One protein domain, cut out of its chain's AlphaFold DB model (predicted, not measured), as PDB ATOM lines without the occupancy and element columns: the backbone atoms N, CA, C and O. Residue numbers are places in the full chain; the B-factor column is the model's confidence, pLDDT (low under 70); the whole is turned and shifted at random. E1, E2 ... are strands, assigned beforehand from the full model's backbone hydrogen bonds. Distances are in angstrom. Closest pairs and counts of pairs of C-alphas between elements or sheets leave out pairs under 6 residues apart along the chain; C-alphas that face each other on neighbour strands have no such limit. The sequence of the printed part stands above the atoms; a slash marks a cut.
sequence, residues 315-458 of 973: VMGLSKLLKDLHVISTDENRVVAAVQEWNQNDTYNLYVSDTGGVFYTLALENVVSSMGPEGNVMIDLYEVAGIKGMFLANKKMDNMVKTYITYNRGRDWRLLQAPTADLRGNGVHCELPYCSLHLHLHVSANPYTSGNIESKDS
ATOM      1  N   VAL A 315     167.019 141.405 183.842       57.41
ATOM      2  CA  VAL A 315     167.731 141.607 182.586       57.41
ATOM      3  C   VAL A 315     169.080 142.226 182.921       57.41
ATOM      4  O   VAL A 315     169.157 143.164 183.715       57.41
ATOM      5  N   MET A 316     170.139 141.683 182.329       54.19
ATOM      6  CA  MET A 316     171.477 142.253 182.424       54.19
ATOM      7  C   MET A 316     171.425 143.694 181.904       54.19
ATOM      8  O   MET A 316     171.104 143.929 180.738       54.19
ATOM      9  N   GLY A 317     171.685 144.663 182.778       54.03
ATOM     10  CA  GLY A 317     171.654 146.081 182.448       54.03
ATOM     11  C   GLY A 317     172.865 146.442 181.600       54.03
ATOM     12  O   GLY A 317     173.906 146.818 182.135       54.03
ATOM     13  N   LEU A 318     172.727 146.325 180.281       57.12
ATOM     14  CA  LEU A 318     173.717 146.730 179.283       57.12
ATOM     15  C   LEU A 318     173.119 147.809 178.379       57.12
ATOM     16  O   LEU A 318     171.941 147.778 178.037       57.12
ATOM     17  N   SER A 319     173.934 148.797 178.021       51.66
ATOM     18  CA  SER A 319     173.500 149.993 177.290       51.66
ATOM     19  C   SER A 319     173.382 149.799 175.777       51.66
ATOM     20  O   SER A 319     172.827 150.655 175.089       51.66
ATOM     21  N   LYS A 320     173.922 148.699 175.237       60.50
ATOM     22  CA  LYS A 320     174.095 148.486 173.795       60.50
ATOM     23  C   LYS A 320     173.675 147.086 173.355       60.50
ATOM     24  O   LYS A 320     173.740 146.133 174.124       60.50
ATOM     25  N   LEU A 321     173.286 146.982 172.081       57.25
ATOM     26  CA  LEU A 321     172.945 145.728 171.404       57.25
ATOM     27  C   LEU A 321     174.169 144.807 171.311       57.25
ATOM     28  O   LEU A 321     175.172 145.138 170.671       57.25
ATOM     29  N   LEU A 322     174.049 143.652 171.959       68.44
ATOM     30  CA  LEU A 322     175.102 142.659 172.140       68.44
ATOM     31  C   LEU A 322     175.097 141.665 170.976       68.44
ATOM     32  O   LEU A 322     174.032 141.203 170.562       68.44
ATOM     33  N   LYS A 323     176.284 141.305 170.482       71.00
ATOM     34  CA  LYS A 323     176.460 140.178 169.557       71.00
ATOM     35  C   LYS A 323     176.849 138.900 170.298       71.00
ATOM     36  O   LYS A 323     176.304 137.844 169.999       71.00
ATOM     37  N   ASP A 324     177.788 139.009 171.236       75.00
ATOM     38  CA  ASP A 324     178.280 137.899 172.061       75.00
ATOM     39  C   ASP A 324     178.744 138.435 173.431       75.00
ATOM     40  O   ASP A 324     179.150 139.599 173.541       75.00
ATOM     41  N   LEU A 325     178.672 137.599 174.469       80.00
ATOM     42  CA  LEU A 325     179.066 137.931 175.841       80.00
ATOM     43  C   LEU A 325     179.813 136.761 176.485       80.00
ATOM     44  O   LEU A 325     179.372 135.611 176.451       80.00
ATOM     45  N   HIS A 326     180.939 137.065 177.122       79.81
ATOM     46  CA  HIS A 326     181.784 136.098 177.815       79.81
ATOM     47  C   HIS A 326     182.086 136.573 179.232       79.81
ATOM     48  O   HIS A 326     182.550 137.690 179.434       79.81
ATOM     49  N   VAL A 327     181.833 135.721 180.221       82.38
ATOM     50  CA  VAL A 327     182.195 135.991 181.617       82.38
ATOM     51  C   VAL A 327     183.654 135.600 181.809       82.38
ATOM     52  O   VAL A 327     184.015 134.488 181.445       82.38
ATOM     53  N   ILE A 328     184.486 136.514 182.318       80.00
ATOM     54  CA  ILE A 328     185.937 136.322 182.470       80.00
ATOM     55  C   ILE A 328     186.331 136.022 183.919       80.00
ATOM     56  O   ILE A 328     187.250 135.249 184.159       80.00
ATOM     57  N   SER A 329     185.689 136.664 184.892       79.81
ATOM     58  CA  SER A 329     185.974 136.461 186.316       79.81
ATOM     59  C   SER A 329     184.761 136.882 187.144       79.81
ATOM     60  O   SER A 329     184.055 137.822 186.769       79.81
ATOM     61  N   THR A 330     184.515 136.183 188.247       79.31
ATOM     62  CA  THR A 330     183.457 136.472 189.234       79.31
ATOM     63  C   THR A 330     184.037 136.745 190.629       79.31
ATOM     64  O   THR A 330     183.304 136.821 191.617       79.31
ATOM     65  N   ASP A 331     185.356 136.939 190.704       75.56
ATOM     66  CA  ASP A 331     186.117 136.994 191.946       75.56
ATOM     67  C   ASP A 331     185.757 138.195 192.842       75.56
ATOM     68  O   ASP A 331     185.808 139.367 192.445       75.56
ATOM     69  N   GLU A 332     185.526 137.897 194.125       73.81
ATOM     70  CA  GLU A 332     185.174 138.850 195.192       73.81
ATOM     71  C   GLU A 332     183.864 139.617 194.942       73.81
ATOM     72  O   GLU A 332     183.817 140.842 195.078       73.81
ATOM     73  N   ASN A 333     182.791 138.889 194.617       76.75
ATOM     74  CA  ASN A 333     181.431 139.418 194.453       76.75
ATOM     75  C   ASN A 333     181.338 140.488 193.358       76.75
ATOM     76  O   ASN A 333     180.673 141.510 193.532       76.75
ATOM     77  N   ARG A 334     182.045 140.296 192.242       82.44
ATOM     78  CA  ARG A 334     181.980 141.189 191.082       82.44
ATOM     79  C   ARG A 334     182.183 140.398 189.807       82.44
ATOM     80  O   ARG A 334     183.101 139.596 189.723       82.44
ATOM     81  N   VAL A 335     181.400 140.704 188.783       87.44
ATOM     82  CA  VAL A 335     181.497 140.069 187.471       87.44
ATOM     83  C   VAL A 335     182.299 140.957 186.523       87.44
ATOM     84  O   VAL A 335     181.932 142.107 186.270       87.44
ATOM     85  N   VAL A 336     183.370 140.411 185.959       87.12
ATOM     86  CA  VAL A 336     184.085 140.966 184.807       87.12
ATOM     87  C   VAL A 336     183.612 140.211 183.574       87.12
ATOM     88  O   VAL A 336     183.826 139.006 183.454       87.12
ATOM     89  N   ALA A 337     182.956 140.914 182.658       88.62
ATOM     90  CA  ALA A 337     182.438 140.345 181.423       88.62
ATOM     91  C   ALA A 337     183.042 141.061 180.219       88.62
ATOM     92  O   ALA A 337     183.242 142.271 180.228       88.62
ATOM     93  N   ALA A 338     183.306 140.320 179.158       88.69
ATOM     94  CA  ALA A 338     183.654 140.866 177.867       88.69
ATOM     95  C   ALA A 338     182.476 140.768 176.916       88.69
ATOM     96  O   ALA A 338     181.818 139.734 176.806       88.69
ATOM     97  N   VAL A 339     182.250 141.847 176.191       87.94
ATOM     98  CA  VAL A 339     181.097 142.022 175.327       87.94
ATOM     99  C   VAL A 339     181.571 142.423 173.946       87.94
ATOM    100  O   VAL A 339     182.303 143.404 173.805       87.94
ATOM    101  N   GLN A 340     181.123 141.694 172.930       85.31
ATOM    102  CA  GLN A 340     181.313 142.094 171.543       85.31
ATOM    103  C   GLN A 340     180.101 142.893 171.070       85.31
ATOM    104  O   GLN A 340     178.972 142.387 171.031       85.31
ATOM    105  N   GLU A 341     180.341 144.142 170.685       83.25
ATOM    106  CA  GLU A 341     179.329 144.982 170.046       83.25
ATOM    107  C   GLU A 341     179.165 144.593 168.562       83.25
ATOM    108  O   GLU A 341     180.077 144.055 167.931       83.25
ATOM    109  N   TRP A 342     177.988 144.844 167.975       70.94
ATOM    110  CA  TRP A 342     177.648 144.397 166.609       70.94
ATOM    111  C   TRP A 342     178.597 144.913 165.512       70.94
ATOM    112  O   TRP A 342     178.739 144.278 164.467       70.94
ATOM    113  N   ASN A 343     179.230 146.062 165.746       72.25
ATOM    114  CA  ASN A 343     180.122 146.764 164.825       72.25
ATOM    115  C   ASN A 343     181.601 146.355 164.964       72.25
ATOM    116  O   ASN A 343     182.424 146.802 164.166       72.25
ATOM    117  N   GLN A 344     181.952 145.533 165.956       71.94
ATOM    118  CA  GLN A 344     183.329 145.135 166.240       71.94
ATOM    119  C   GLN A 344     183.643 143.752 165.663       71.94
ATOM    120  O   GLN A 344     182.946 142.770 165.924       71.94
ATOM    121  N   ASN A 345     184.759 143.656 164.938       72.50
ATOM    122  CA  ASN A 345     185.383 142.391 164.554       72.50
ATOM    123  C   ASN A 345     186.727 142.266 165.293       72.50
ATOM    124  O   ASN A 345     187.468 143.244 165.406       72.50
ATOM    125  N   ASP A 346     187.014 141.080 165.831       76.25
ATOM    126  CA  ASP A 346     188.249 140.719 166.558       76.25
ATOM    127  C   ASP A 346     188.549 141.498 167.854       76.25
ATOM    128  O   ASP A 346     189.616 141.328 168.453       76.25
ATOM    129  N   THR A 347     187.619 142.330 168.326       86.50
ATOM    130  CA  THR A 347     187.761 143.107 169.564       86.50
ATOM    131  C   THR A 347     186.533 142.973 170.454       86.50
ATOM    132  O   THR A 347     185.419 142.802 169.964       86.50
ATOM    133  N   TYR A 348     186.767 143.036 171.764       90.00
ATOM    134  CA  TYR A 348     185.743 142.989 172.806       90.00
ATOM    135  C   TYR A 348     185.896 144.185 173.747       90.00
ATOM    136  O   TYR A 348     187.003 144.659 174.002       90.00
ATOM    137  N   ASN A 349     184.789 144.644 174.312       90.75
ATOM    138  CA  ASN A 349     184.772 145.651 175.364       90.75
ATOM    139  C   ASN A 349     184.635 144.959 176.724       90.75
ATOM    140  O   ASN A 349     183.789 144.084 176.897       90.75
ATOM    141  N   LEU A 350     185.464 145.340 177.690       90.94
ATOM    142  CA  LEU A 350     185.381 144.859 179.064       90.94
ATOM    143  C   LEU A 350     184.371 145.690 179.843       90.94
ATOM    144  O   LEU A 350     184.466 146.916 179.894       90.94
ATOM    145  N   TYR A 351     183.454 144.997 180.496       88.62
ATOM    146  CA  TYR A 351     182.446 145.529 181.390       88.62
ATOM    147  C   TYR A 351     182.618 144.935 182.781       88.62
ATOM    148  O   TYR A 351     183.001 143.777 182.955       88.62
ATOM    149  N   VAL A 352     182.297 145.739 183.783       89.12
ATOM    150  CA  VAL A 352     182.387 145.366 185.190       89.12
ATOM    151  C   VAL A 352     181.053 145.608 185.883       89.12
ATOM    152  O   VAL A 352     180.439 146.667 185.723       89.12
ATOM    153  N   SER A 353     180.582 144.617 186.635       88.62
ATOM    154  CA  SER A 353     179.288 144.683 187.313       88.62
ATOM    155  C   SER A 353     179.364 145.347 188.687       88.62
ATOM    156  O   SER A 353     180.442 145.569 189.252       88.62
ATOM    157  N   ASP A 354     178.182 145.609 189.234       85.50
ATOM    158  CA  ASP A 354     177.938 145.763 190.664       85.50
ATOM    159  C   ASP A 354     178.014 144.411 191.403       85.50
ATOM    160  O   ASP A 354     178.182 143.355 190.786       85.50
ATOM    161  N   THR A 355     177.837 144.425 192.727       83.06
ATOM    162  CA  THR A 355     177.851 143.198 193.541       83.06
ATOM    163  C   THR A 355     176.722 142.229 193.202       83.06
ATOM    164  O   THR A 355     176.849 141.030 193.431       83.06
ATOM    165  N   GLY A 356     175.612 142.726 192.649       78.88
ATOM    166  CA  GLY A 356     174.484 141.901 192.226       78.88
ATOM    167  C   GLY A 356     174.655 141.234 190.858       78.88
ATOM    168  O   GLY A 356     173.833 140.386 190.521       78.88
ATOM    169  N   GLY A 357     175.675 141.599 190.070       80.94
ATOM    170  CA  GLY A 357     175.853 141.072 188.711       80.94
ATOM    171  C   GLY A 357     174.785 141.556 187.721       80.94
ATOM    172  O   GLY A 357     174.464 140.847 186.772       80.94
ATOM    173  N   VAL A 358     174.190 142.732 187.951       79.12
ATOM    174  CA  VAL A 358     173.069 143.265 187.152       79.12
ATOM    175  C   VAL A 358     173.484 144.506 186.373       79.12
ATOM    176  O   VAL A 358     173.168 144.622 185.191       79.12
ATOM    177  N   PHE A 359     174.185 145.434 187.018       83.56
ATOM    178  CA  PHE A 359     174.461 146.765 186.489       83.56
ATOM    179  C   PHE A 359     175.910 146.888 186.021       83.56
ATOM    180  O   PHE A 359     176.832 147.029 186.832       83.56
ATOM    181  N   TYR A 360     176.100 146.864 184.700       86.06
ATOM    182  CA  TYR A 360     177.417 146.830 184.068       86.06
ATOM    183  C   TYR A 360     177.878 148.210 183.607       86.06
ATOM    184  O   TYR A 360     177.139 148.954 182.966       86.06
ATOM    185  N   THR A 361     179.138 148.527 183.884       86.94
ATOM    186  CA  THR A 361     179.802 149.753 183.428       86.94
ATOM    187  C   THR A 361     181.014 149.401 182.581       86.94
ATOM    188  O   THR A 361     181.682 148.398 182.830       86.94
ATOM    189  N   LEU A 362     181.299 150.217 181.570       87.50
ATOM    190  CA  LEU A 362     182.449 150.028 180.692       87.50
ATOM    191  C   LEU A 362     183.756 150.237 181.473       87.50
ATOM    192  O   LEU A 362     183.942 151.278 182.100       87.50
ATOM    193  N   ALA A 363     184.652 149.253 181.423       89.19
ATOM    194  CA  ALA A 363     185.971 149.294 182.053       89.19
ATOM    195  C   ALA A 363     187.094 149.539 181.036       89.19
ATOM    196  O   ALA A 363     188.001 150.328 181.294       89.19
ATOM    197  N   LEU A 364     187.057 148.870 179.877       90.75
ATOM    198  CA  LEU A 364     188.067 149.038 178.829       90.75
ATOM    199  C   LEU A 364     187.497 148.721 177.446       90.75
ATOM    200  O   LEU A 364     186.848 147.699 177.253       90.75
ATOM    201  N   GLU A 365     187.792 149.566 176.467       90.38
ATOM    202  CA  GLU A 365     187.366 149.368 175.077       90.38
ATOM    203  C   GLU A 365     188.418 148.645 174.232       90.38
ATOM    204  O   GLU A 365     189.620 148.850 174.427       90.38
ATOM    205  N   ASN A 366     187.958 147.924 173.208       90.38
ATOM    206  CA  ASN A 366     188.758 147.350 172.120       90.38
ATOM    207  C   ASN A 366     189.887 146.407 172.581       90.38
ATOM    208  O   ASN A 366     191.020 146.485 172.101       90.38
ATOM    209  N   VAL A 367     189.593 145.505 173.513       91.38
ATOM    210  CA  VAL A 367     190.516 144.447 173.944       91.38
ATOM    211  C   VAL A 367     190.656 143.392 172.852       91.38
ATOM    212  O   VAL A 367     189.677 143.021 172.204       91.38
ATOM    213  N   VAL A 368     191.887 142.935 172.629       89.00
ATOM    214  CA  VAL A 368     192.219 141.925 171.617       89.00
ATOM    215  C   VAL A 368     191.548 140.594 171.956       89.00
ATOM    216  O   VAL A 368     191.565 140.147 173.104       89.00
ATOM    217  N   SER A 369     190.991 139.945 170.935       85.69
ATOM    218  CA  SER A 369     190.459 138.587 171.032       85.69
ATOM    219  C   SER A 369     191.026 137.690 169.934       85.69
ATOM    220  O   SER A 369     191.400 138.167 168.861       85.69
ATOM    221  N   SER A 370     191.094 136.387 170.197       79.12
ATOM    222  CA  SER A 370     191.456 135.373 169.206       79.12
ATOM    223  C   SER A 370     190.608 134.115 169.358       79.12
ATOM    224  O   SER A 370     189.978 133.882 170.388       79.12
ATOM    225  N   MET A 371     190.582 133.294 168.311       74.19
ATOM    226  CA  MET A 371     189.936 131.986 168.343       74.19
ATOM    227  C   MET A 371     190.962 130.930 168.758       74.19
ATOM    228  O   MET A 371     191.956 130.717 168.066       74.19
ATOM    229  N   GLY A 372     190.716 130.267 169.883       64.44
ATOM    230  CA  GLY A 372     191.507 129.143 170.364       64.44
ATOM    231  C   GLY A 372     191.308 127.863 169.533       64.44
ATOM    232  O   GLY A 372     190.394 127.785 168.707       64.44
ATOM    233  N   PRO A 373     192.131 126.826 169.773       53.16
ATOM    234  CA  PRO A 373     192.161 125.585 168.985       53.16
ATOM    235  C   PRO A 373     190.854 124.766 169.006       53.16
ATOM    236  O   PRO A 373     190.633 123.960 168.108       53.16
ATOM    237  N   GLU A 374     189.960 125.006 169.971       55.56
ATOM    238  CA  GLU A 374     188.623 124.386 170.054       55.56
ATOM    239  C   GLU A 374     187.485 125.311 169.573       55.56
ATOM    240  O   GLU A 374     186.305 125.011 169.752       55.56
ATOM    241  N   GLY A 375     187.816 126.466 168.982       58.31
ATOM    242  CA  GLY A 375     186.840 127.494 168.607       58.31
ATOM    243  C   GLY A 375     186.342 128.347 169.783       58.31
ATOM    244  O   GLY A 375     185.371 129.087 169.632       58.31
ATOM    245  N   ASN A 376     186.995 128.253 170.946       65.06
ATOM    246  CA  ASN A 376     186.735 129.106 172.105       65.06
ATOM    247  C   ASN A 376     187.339 130.496 171.880       65.06
ATOM    248  O   ASN A 376     188.493 130.601 171.471       65.06
ATOM    249  N   VAL A 377     186.585 131.557 172.159       74.19
ATOM    250  CA  VAL A 377     187.115 132.923 172.105       74.19
ATOM    251  C   VAL A 377     188.016 133.142 173.319       74.19
ATOM    252  O   VAL A 377     187.575 132.992 174.457       74.19
ATOM    253  N   MET A 378     189.274 133.489 173.072       77.94
ATOM    254  CA  MET A 378     190.253 133.858 174.088       77.94
ATOM    255  C   MET A 378     190.412 135.372 174.086       77.94
ATOM    256  O   MET A 378     190.626 135.983 173.038       77.94
ATOM    257  N   ILE A 379     190.304 135.974 175.264       85.75
ATOM    258  CA  ILE A 379     190.394 137.421 175.452       85.75
ATOM    259  C   ILE A 379     191.737 137.720 176.090       85.75
ATOM    260  O   ILE A 379     192.120 137.066 177.057       85.75
ATOM    261  N   ASP A 380     192.457 138.690 175.538       87.19
ATOM    262  CA  ASP A 380     193.835 138.975 175.928       87.19
ATOM    263  C   ASP A 380     193.895 139.853 177.195       87.19
ATOM    264  O   ASP A 380     194.312 141.016 177.171       87.19
ATOM    265  N   LEU A 381     193.409 139.281 178.301       87.75
ATOM    266  CA  LEU A 381     193.364 139.833 179.656       87.75
ATOM    267  C   LEU A 381     194.021 138.841 180.624       87.75
ATOM    268  O   LEU A 381     193.727 137.650 180.582       87.75
ATOM    269  N   TYR A 382     194.865 139.335 181.524       87.00
ATOM    270  CA  TYR A 382     195.528 138.548 182.560       87.00
ATOM    271  C   TYR A 382     195.248 139.121 183.952       87.00
ATOM    272  O   TYR A 382     195.496 140.304 184.200       87.00
ATOM    273  N   GLU A 383     194.765 138.278 184.865       86.25
ATOM    274  CA  GLU A 383     194.612 138.591 186.288       86.25
ATOM    275  C   GLU A 383     195.856 138.156 187.069       86.25
ATOM    276  O   GLU A 383     196.317 137.020 186.952       86.25
ATOM    277  N   VAL A 384     196.415 139.058 187.878       85.81
ATOM    278  CA  VAL A 384     197.662 138.785 188.604       85.81
ATOM    279  C   VAL A 384     197.374 138.113 189.946       85.81
ATOM    280  O   VAL A 384     196.858 138.747 190.866       85.81
ATOM    281  N   ALA A 385     197.793 136.854 190.092       81.81
ATOM    282  CA  ALA A 385     197.455 136.005 191.239       81.81
ATOM    283  C   ALA A 385     197.944 136.557 192.596       81.81
ATOM    284  O   ALA A 385     197.239 136.477 193.599       81.81
ATOM    285  N   GLY A 386     199.142 137.154 192.640       77.56
ATOM    286  CA  GLY A 386     199.743 137.669 193.880       77.56
ATOM    287  C   GLY A 386     199.199 139.014 194.371       77.56
ATOM    288  O   GLY A 386     199.377 139.369 195.537       77.56
ATOM    289  N   ILE A 387     198.534 139.793 193.512       80.69
ATOM    290  CA  ILE A 387     198.016 141.119 193.876       80.69
ATOM    291  C   ILE A 387     196.600 141.256 193.343       80.69
ATOM    292  O   ILE A 387     196.361 141.709 192.225       80.69
ATOM    293  N   LYS A 388     195.647 140.923 194.211       78.62
ATOM    294  CA  LYS A 388     194.227 140.996 193.888       78.62
ATOM    295  C   LYS A 388     193.808 142.384 193.419       78.62
ATOM    296  O   LYS A 388     194.088 143.387 194.092       78.62
ATOM    297  N   GLY A 389     193.073 142.395 192.312       77.06
ATOM    298  CA  GLY A 389     192.527 143.578 191.660       77.06
ATOM    299  C   GLY A 389     193.440 144.250 190.636       77.06
ATOM    300  O   GLY A 389     193.099 145.326 190.138       77.06
ATOM    301  N   MET A 390     194.570 143.618 190.319       84.94
ATOM    302  CA  MET A 390     195.487 144.051 189.276       84.94
ATOM    303  C   MET A 390     195.284 143.221 188.007       84.94
ATOM    304  O   MET A 390     195.352 141.993 188.047       84.94
ATOM    305  N   PHE A 391     195.075 143.902 186.879       87.94
ATOM    306  CA  PHE A 391     194.878 143.261 185.578       87.94
ATOM    307  C   PHE A 391     195.813 143.853 184.526       87.94
ATOM    308  O   PHE A 391     196.111 145.050 184.556       87.94
ATOM    309  N   LEU A 392     196.238 143.021 183.575       89.06
ATOM    310  CA  LEU A 392     196.918 143.438 182.349       89.06
ATOM    311  C   LEU A 392     196.040 143.105 181.148       89.06
ATOM    312  O   LEU A 392     195.526 141.998 181.067       89.06
ATOM    313  N   ALA A 393     195.886 144.035 180.211       91.44
ATOM    314  CA  ALA A 393     195.080 143.830 179.010       91.44
ATOM    315  C   ALA A 393     195.779 144.385 177.774       91.44
ATOM    316  O   ALA A 393     196.376 145.464 177.819       91.44
ATOM    317  N   ASN A 394     195.642 143.690 176.649       89.94
ATOM    318  CA  ASN A 394     196.094 144.186 175.356       89.94
ATOM    319  C   ASN A 394     194.937 144.852 174.610       89.94
ATOM    320  O   ASN A 394     193.952 144.214 174.238       89.94
ATOM    321  N   LYS A 395     195.068 146.160 174.380       91.00
ATOM    322  CA  LYS A 395     194.095 146.977 173.654       91.00
ATOM    323  C   LYS A 395     194.564 147.199 172.221       91.00
ATOM    324  O   LYS A 395     195.706 147.604 171.992       91.00
ATOM    325  N   LYS A 396     193.663 146.991 171.264       88.94
ATOM    326  CA  LYS A 396     193.862 147.301 169.848       88.94
ATOM    327  C   LYS A 396     193.313 148.694 169.554       88.94
ATOM    328  O   LYS A 396     192.132 148.961 169.749       88.94
ATOM    329  N   MET A 397     194.174 149.587 169.087       83.81
ATOM    330  CA  MET A 397     193.775 150.880 168.525       83.81
ATOM    331  C   MET A 397     194.278 150.926 167.088       83.81
ATOM    332  O   MET A 397     195.481 150.802 166.847       83.81
ATOM    333  N   ASP A 398     193.347 151.034 166.142       81.75
ATOM    334  CA  ASP A 398     193.596 150.888 164.706       81.75
ATOM    335  C   ASP A 398     194.255 149.531 164.378       81.75
ATOM    336  O   ASP A 398     193.623 148.477 164.494       81.75
ATOM    337  N   ASN A 399     195.544 149.547 164.023       80.62
ATOM    338  CA  ASN A 399     196.373 148.369 163.747       80.62
ATOM    339  C   ASN A 399     197.506 148.160 164.766       80.62
ATOM    340  O   ASN A 399     198.347 147.282 164.573       80.62
ATOM    341  N   MET A 400     197.554 148.945 165.845       84.62
ATOM    342  CA  MET A 400     198.557 148.802 166.900       84.62
ATOM    343  C   MET A 400     197.948 148.148 168.137       84.62
ATOM    344  O   MET A 400     196.868 148.527 168.591       84.62
ATOM    345  N   VAL A 401     198.672 147.188 168.709       88.00
ATOM    346  CA  VAL A 401     198.327 146.562 169.988       88.00
ATOM    347  C   VAL A 401     199.218 147.156 171.068       88.00
ATOM    348  O   VAL A 401     200.439 147.164 170.925       88.00
ATOM    349  N   LYS A 402     198.606 147.669 172.136       87.94
ATOM    350  CA  LYS A 402     199.308 148.234 173.291       87.94
ATOM    351  C   LYS A 402     198.846 147.553 174.575       87.94
ATOM    352  O   LYS A 402     197.649 147.362 174.777       87.94
ATOM    353  N   THR A 403     199.794 147.242 175.452       88.06
ATOM    354  CA  THR A 403     199.525 146.653 176.770       88.06
ATOM    355  C   THR A 403     199.225 147.730 177.806       88.06
ATOM    356  O   THR A 403     199.985 148.689 177.965       88.06
ATOM    357  N   TYR A 404     198.125 147.545 178.531       89.56
ATOM    358  CA  TYR A 404     197.686 148.390 179.632       89.56
ATOM    359  C   TYR A 404     197.642 147.596 180.937       89.56
ATOM    360  O   TYR A 404     197.402 146.392 180.937       89.56
ATOM    361  N   ILE A 405     197.833 148.294 182.053       88.00
ATOM    362  CA  ILE A 405     197.715 147.760 183.411       88.00
ATOM    363  C   ILE A 405     196.747 148.605 184.234       88.00
ATOM    364  O   ILE A 405     196.696 149.830 184.090       88.00
ATOM    365  N   THR A 406     196.020 147.954 185.131       87.50
ATOM    366  CA  THR A 406     195.144 148.580 186.127       87.50
ATOM    367  C   THR A 406     195.456 148.021 187.513       87.50
ATOM    368  O   THR A 406     195.807 146.853 187.640       87.50
ATOM    369  N   TYR A 407     195.331 148.857 188.546       83.50
ATOM    370  CA  TYR A 407     195.544 148.497 189.961       83.50
ATOM    371  C   TYR A 407     194.250 148.573 190.777       83.50
ATOM    372  O   TYR A 407     194.220 148.202 191.949       83.50
ATOM    373  N   ASN A 408     193.189 149.100 190.166       80.50
ATOM    374  CA  ASN A 408     191.905 149.389 190.785       80.50
ATOM    375  C   ASN A 408     190.772 148.657 190.058       80.50
ATOM    376  O   ASN A 408     189.717 149.228 189.784       80.50
ATOM    377  N   ARG A 409     191.006 147.379 189.734       81.19
ATOM    378  CA  ARG A 409     190.013 146.466 189.152       81.19
ATOM    379  C   ARG A 409     189.342 146.984 187.874       81.19
ATOM    380  O   ARG A 409     188.141 146.799 187.689       81.19
ATOM    381  N   GLY A 410     190.103 147.634 186.997       81.75
ATOM    382  CA  GLY A 410     189.622 148.051 185.678       81.75
ATOM    383  C   GLY A 410     188.961 149.424 185.625       81.75
ATOM    384  O   GLY A 410     188.458 149.786 184.567       81.75
ATOM    385  N   ARG A 411     188.983 150.201 186.717       83.31
ATOM    386  CA  ARG A 411     188.521 151.596 186.704       83.31
ATOM    387  C   ARG A 411     189.456 152.486 185.881       83.31
ATOM    388  O   ARG A 411     188.993 153.199 184.999       83.31
ATOM    389  N   ASP A 412     190.753 152.467 186.193       85.12
ATOM    390  CA  ASP A 412     191.759 153.285 185.515       85.12
ATOM    391  C   ASP A 412     192.834 152.387 184.898       85.12
ATOM    392  O   ASP A 412     193.369 151.481 185.550       85.12
ATOM    393  N   TRP A 413     193.162 152.660 183.638       88.69
ATOM    394  CA  TRP A 413     194.137 151.910 182.853       88.69
ATOM    395  C   TRP A 413     195.274 152.817 182.418       88.69
ATOM    396  O   TRP A 413     195.057 153.957 182.007       88.69
ATOM    397  N   ARG A 414     196.497 152.294 182.457       87.00
ATOM    398  CA  ARG A 414     197.691 153.017 182.011       87.00
ATOM    399  C   ARG A 414     198.618 152.143 181.190       87.00
ATOM    400  O   ARG A 414     198.632 150.928 181.358       87.00
ATOM    401  N   LEU A 415     199.412 152.781 180.338       87.88
ATOM    402  CA  LEU A 415     200.483 152.119 179.602       87.88
ATOM    403  C   LEU A 415     201.594 151.663 180.552       87.88
ATOM    404  O   LEU A 415     201.853 152.297 181.580       87.88
ATOM    405  N   LEU A 416     202.266 150.574 180.186       83.94
ATOM    406  CA  LEU A 416     203.445 150.107 180.904       83.94
ATOM    407  C   LEU A 416     204.641 151.011 180.591       83.94
ATOM    408  O   LEU A 416     204.965 151.251 179.425       83.94
ATOM    409  N   GLN A 417     205.316 151.491 181.631       79.56
ATOM    410  CA  GLN A 417     206.583 152.198 181.465       79.56
ATOM    411  C   GLN A 417     207.655 151.210 180.978       79.56
ATOM    412  O   GLN A 417     207.637 150.037 181.335       79.56
ATOM    413  N   ALA A 418     208.560 151.658 180.115       76.19
ATOM    414  CA  ALA A 418     209.677 150.829 179.684       76.19
ATOM    415  C   ALA A 418     210.833 150.878 180.705       76.19
ATOM    416  O   ALA A 418     210.960 151.862 181.439       76.19
ATOM    417  N   PRO A 419     211.685 149.837 180.758       75.25
ATOM    418  CA  PRO A 419     212.951 149.890 181.485       75.25
ATOM    419  C   PRO A 419     213.778 151.096 181.038       75.25
ATOM    420  O   PRO A 419     213.838 151.381 179.846       75.25
ATOM    421  N   THR A 420     214.472 151.757 181.965       72.56
ATOM    422  CA  THR A 420     215.406 152.850 181.636       72.56
ATOM    423  C   THR A 420     216.769 152.342 181.169       72.56
ATOM    424  O   THR A 420     217.494 153.063 180.487       72.56
ATOM    425  N   ALA A 421     217.134 151.112 181.535       70.00
ATOM    426  CA  ALA A 421     218.377 150.467 181.141       70.00
ATOM    427  C   ALA A 421     218.162 148.966 180.905       70.00
ATOM    428  O   ALA A 421     217.285 148.358 181.522       70.00
ATOM    429  N   ASP A 422     218.965 148.374 180.022       66.19
ATOM    430  CA  ASP A 422     219.091 146.923 179.915       66.19
ATOM    431  C   ASP A 422     219.981 146.361 181.046       66.19
ATOM    432  O   ASP A 422     220.647 147.096 181.777       66.19
ATOM    433  N   LEU A 423     220.033 145.035 181.192       60.25
ATOM    434  CA  LEU A 423     220.908 144.382 182.180       60.25
ATOM    435  C   LEU A 423     222.409 144.593 181.942       60.25
ATOM    436  O   LEU A 423     223.209 144.359 182.845       60.25
ATOM    437  N   ARG A 424     222.804 145.024 180.738       65.44
ATOM    438  CA  ARG A 424     224.183 145.408 180.411       65.44
ATOM    439  C   ARG A 424     224.472 146.866 180.799       65.44
ATOM    440  O   ARG A 424     225.597 147.320 180.617       65.44
ATOM    441  N   GLY A 425     223.489 147.573 181.362       66.69
ATOM    442  CA  GLY A 425     223.583 148.970 181.775       66.69
ATOM    443  C   GLY A 425     223.436 149.970 180.627       66.69
ATOM    444  O   GLY A 425     223.645 151.164 180.840       66.69
ATOM    445  N   ASN A 426     223.080 149.525 179.421       72.44
ATOM    446  CA  ASN A 426     222.823 150.410 178.290       72.44
ATOM    447  C   ASN A 426     221.472 151.100 178.476       72.44
ATOM    448  O   ASN A 426     220.468 150.440 178.735       72.44
ATOM    449  N   GLY A 427     221.435 152.420 178.301       71.88
ATOM    450  CA  GLY A 427     220.196 153.190 178.384       71.88
ATOM    451  C   GLY A 427     219.200 152.797 177.290       71.88
ATOM    452  O   GLY A 427     219.550 152.741 176.111       71.88
ATOM    453  N   VAL A 428     217.949 152.556 177.675       74.81
ATOM    454  CA  VAL A 428     216.832 152.306 176.757       74.81
ATOM    455  C   VAL A 428     216.020 153.594 176.652       74.81
ATOM    456  O   VAL A 428     215.386 154.022 177.614       74.81
ATOM    457  N   HIS A 429     216.043 154.234 175.482       78.94
ATOM    458  CA  HIS A 429     215.308 155.479 175.254       78.94
ATOM    459  C   HIS A 429     213.870 155.185 174.804       78.94
ATOM    460  O   HIS A 429     213.572 155.123 173.611       78.94
ATOM    461  N   CYS A 430     212.986 154.947 175.771       82.19
ATOM    462  CA  CYS A 430     211.561 154.704 175.551       82.19
ATOM    463  C   CYS A 430     210.754 155.404 176.652       82.19
ATOM    464  O   CYS A 430     210.663 154.916 177.777       82.19
ATOM    465  N   GLU A 431     210.189 156.567 176.329       82.12
ATOM    466  CA  GLU A 431     209.453 157.404 177.278       82.12
ATOM    467  C   GLU A 431     207.972 157.527 176.899       82.12
ATOM    468  O   GLU A 431     207.594 157.626 175.724       82.12
ATOM    469  N   LEU A 432     207.121 157.538 177.927       81.19
ATOM    470  CA  LEU A 432     205.683 157.745 177.783       81.19
ATOM    471  C   LEU A 432     205.396 159.204 177.375       81.19
ATOM    472  O   LEU A 432     206.071 160.108 177.864       81.19
ATOM    473  N   PRO A 433     204.381 159.470 176.529       81.31
ATOM    474  CA  PRO A 433     203.382 158.536 175.995       81.31
ATOM    475  C   PRO A 433     203.748 157.915 174.632       81.31
ATOM    476  O   PRO A 433     202.966 157.130 174.092       81.31
ATOM    477  N   TYR A 434     204.892 158.281 174.048       83.38
ATOM    478  CA  TYR A 434     205.258 157.897 172.680       83.38
ATOM    479  C   TYR A 434     205.694 156.436 172.569       83.38
ATOM    480  O   TYR A 434     205.385 155.777 171.577       83.38
ATOM    481  N   CYS A 435     206.382 155.930 173.591       85.19
ATOM    482  CA  CYS A 435     206.879 154.564 173.661       85.19
ATOM    483  C   CYS A 435     206.522 153.938 175.015       85.19
ATOM    484  O   CYS A 435     206.533 154.602 176.051       85.19
ATOM    485  N   SER A 436     206.171 152.654 175.003       84.81
ATOM    486  CA  SER A 436     205.756 151.894 176.186       84.81
ATOM    487  C   SER A 436     206.133 150.426 176.042       84.81
ATOM    488  O   SER A 436     206.331 149.939 174.930       84.81
ATOM    489  N   LEU A 437     206.190 149.709 177.163       81.75
ATOM    490  CA  LEU A 437     206.442 148.271 177.173       81.75
ATOM    491  C   LEU A 437     205.193 147.490 176.734       81.75
ATOM    492  O   LEU A 437     204.070 147.809 177.137       81.75
ATOM    493  N   HIS A 438     205.384 146.453 175.920       82.38
ATOM    494  CA  HIS A 438     204.304 145.616 175.397       82.38
ATOM    495  C   HIS A 438     204.611 144.135 175.607       82.38
ATOM    496  O   HIS A 438     205.736 143.693 175.376       82.38
ATOM    497  N   LEU A 439     203.607 143.385 176.057       81.19
ATOM    498  CA  LEU A 439     203.729 141.989 176.473       81.19
ATOM    499  C   LEU A 439     202.755 141.110 175.681       81.19
ATOM    500  O   LEU A 439     201.621 141.504 175.404       81.19
ATOM    501  N   HIS A 440     203.189 139.895 175.365       79.19
ATOM    502  CA  HIS A 440     202.315 138.812 174.936       79.19
ATOM    503  C   HIS A 440     201.681 138.189 176.182       79.19
ATOM    504  O   HIS A 440     202.401 137.724 177.068       79.19
ATOM    505  N   LEU A 441     200.348 138.240 176.273       81.88
ATOM    506  CA  LEU A 441     199.603 137.689 177.407       81.88
ATOM    507  C   LEU A 441     199.141 136.257 177.091       81.88
ATOM    508  O   LEU A 441     199.925 135.324 177.239       81.88
ATOM    509  N   HIS A 442     197.898 136.071 176.641       71.75
ATOM    510  CA  HIS A 442     197.338 134.763 176.279       71.75
ATOM    511  C   HIS A 442     197.221 134.563 174.766       71.75
ATOM    512  O   HIS A 442     197.182 133.426 174.295       71.75
ATOM    513  N   VAL A 443     197.182 135.649 173.992       60.09
ATOM    514  CA  VAL A 443     197.090 135.612 172.533       60.09
ATOM    515  C   VAL A 443     198.461 135.896 171.919       60.09
ATOM    516  O   VAL A 443     198.907 137.041 171.838       60.09
ATOM    517  N   SER A 444     199.135 134.850 171.434       54.72
ATOM    518  CA  SER A 444     200.318 134.995 170.585       54.72
ATOM    519  C   SER A 444     199.932 134.887 169.105       54.72
ATOM    520  O   SER A 444     199.133 134.046 168.700       54.72
ATOM    521  N   ALA A 445     200.502 135.755 168.264       49.41
ATOM    522  CA  ALA A 445     200.296 135.699 166.812       49.41
ATOM    523  C   ALA A 445     201.056 134.532 166.149       49.41
ATOM    524  O   ALA A 445     200.811 134.213 164.986       49.41
ATOM    525  N   ASN A 446     201.997 133.910 166.871       50.44
ATOM    526  CA  ASN A 446     202.833 132.832 166.369       50.44
ATOM    527  C   ASN A 446     202.542 131.523 167.138       50.44
ATOM    528  O   ASN A 446     202.877 131.429 168.320       50.44
ATOM    529  N   PRO A 447     201.982 130.488 166.481       46.72
ATOM    530  CA  PRO A 447     201.653 129.209 167.119       46.72
ATOM    531  C   PRO A 447     202.883 128.430 167.613       46.72
ATOM    532  O   PRO A 447     202.735 127.464 168.354       46.72
ATOM    533  N   TYR A 448     204.090 128.839 167.208       40.56
ATOM    534  CA  TYR A 448     205.354 128.246 167.642       40.56
ATOM    535  C   TYR A 448     205.987 128.957 168.845       40.56
ATOM    536  O   TYR A 448     206.940 128.424 169.407       40.56
ATOM    537  N   THR A 449     205.489 130.138 169.238       47.81
ATOM    538  CA  THR A 449     206.024 130.880 170.393       47.81
ATOM    539  C   THR A 449     205.267 130.537 171.662       47.81
ATOM    540  O   THR A 449     204.040 130.648 171.705       47.81
ATOM    541  N   SER A 450     205.998 130.161 172.710       48.72
ATOM    542  CA  SER A 450     205.442 129.772 174.011       48.72
ATOM    543  C   SER A 450     205.464 130.916 175.031       48.72
ATOM    544  O   SER A 450     205.827 130.734 176.191       48.72
ATOM    545  N   GLY A 451     205.113 132.124 174.592       52.38
ATOM    546  CA  GLY A 451     205.094 133.309 175.444       52.38
ATOM    547  C   GLY A 451     203.858 133.355 176.337       52.38
ATOM    548  O   GLY A 451     202.919 134.067 176.005       52.38
ATOM    549  N   ASN A 452     203.860 132.615 177.447       64.75
ATOM    550  CA  ASN A 452     202.831 132.742 178.477       64.75
ATOM    551  C   ASN A 452     203.315 133.679 179.585       64.75
ATOM    552  O   ASN A 452     204.395 133.486 180.143       64.75
ATOM    553  N   ILE A 453     202.486 134.661 179.926       78.12
ATOM    554  CA  ILE A 453     202.601 135.394 181.186       78.12
ATOM    555  C   ILE A 453     202.279 134.460 182.367       78.12
ATOM    556  O   ILE A 453     201.303 133.708 182.329       78.12
ATOM    557  N   GLU A 454     203.089 134.499 183.423       77.81
ATOM    558  CA  GLU A 454     202.878 133.717 184.642       77.81
ATOM    559  C   GLU A 454     203.181 134.535 185.904       77.81
ATOM    560  O   GLU A 454     204.218 135.190 186.031       77.81
ATOM    561  N   SER A 455     202.277 134.440 186.874       82.31
ATOM    562  CA  SER A 455     202.394 134.975 188.227       82.31
ATOM    563  C   SER A 455     201.848 133.951 189.226       82.31
ATOM    564  O   SER A 455     200.992 133.130 188.879       82.31
ATOM    565  N   LYS A 456     202.357 133.978 190.462       80.06
ATOM    566  CA  LYS A 456     201.903 133.118 191.565       80.06
ATOM    567  C   LYS A 456     201.401 133.962 192.730       80.06
ATOM    568  O   LYS A 456     201.916 135.047 192.990       80.06
ATOM    569  N   ASP A 457     200.422 133.429 193.441       79.06
ATOM    570  CA  ASP A 457     199.933 133.950 194.719       79.06
ATOM    571  C   ASP A 457     201.016 133.922 195.809       79.06
ATOM    572  O   ASP A 457     201.129 134.860 196.597       79.06
ATOM    573  N   SER A 458     201.865 132.893 195.790       77.31
ATOM    574  CA  SER A 458     202.993 132.721 196.709       77.31
ATOM    575  C   SER A 458     204.089 133.784 196.550       77.31
ATOM    576  O   SER A 458     204.797 134.067 197.509       77.31
TER     577      SER A 458
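Overview. This is residues 315 to 458 of the 973 residues of the protein "VPS10 domain-containing receptor SorCS1" of Esox lucius (UniProt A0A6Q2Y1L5). With little regular structure, this is a sandwich: a curled, folded sheet, E1 to E5, face to face with a smaller sheet, E6 to E8, while the unnamed stretch of residues 407 to 458 reaches out in a long loop around Arg 424 and then folds back toward the sheets. The 144 printed residues hold eight strands, no named helix, all strand in class; each sheet is a meander, successive strands antiparallel neighbours. It is compact, radius of gyration of the C-alphas 16.3 A, spanning 56 by 30 by 29 A.

Arrangement. E1, residues 322 to 329, and E2, 336 to 341, face E4, 361 to 371, and E5, 377 to 379; E3, 347 to 352, is the hinge. Within hydrogen-bond range, N 326 and O 338 are 2.8 A apart. E4 bends by 67 degrees at residue 365. Its C-alpha 367 is 4.4 A from C-alpha 395 of E7, residues 391 to 397, their closest pair.

Along the chain. E1, 18.9 A long, begins at (175.102, 142.659, 172.140). E8, residues 400 to 406, 19.5 A, ends at (195.144, 148.580, 186.127). E6 is residues 381 to 383.

Size, cuts and confidence. The printed part has no cut. Residues 443 to 452 are among those under pLDDT 70.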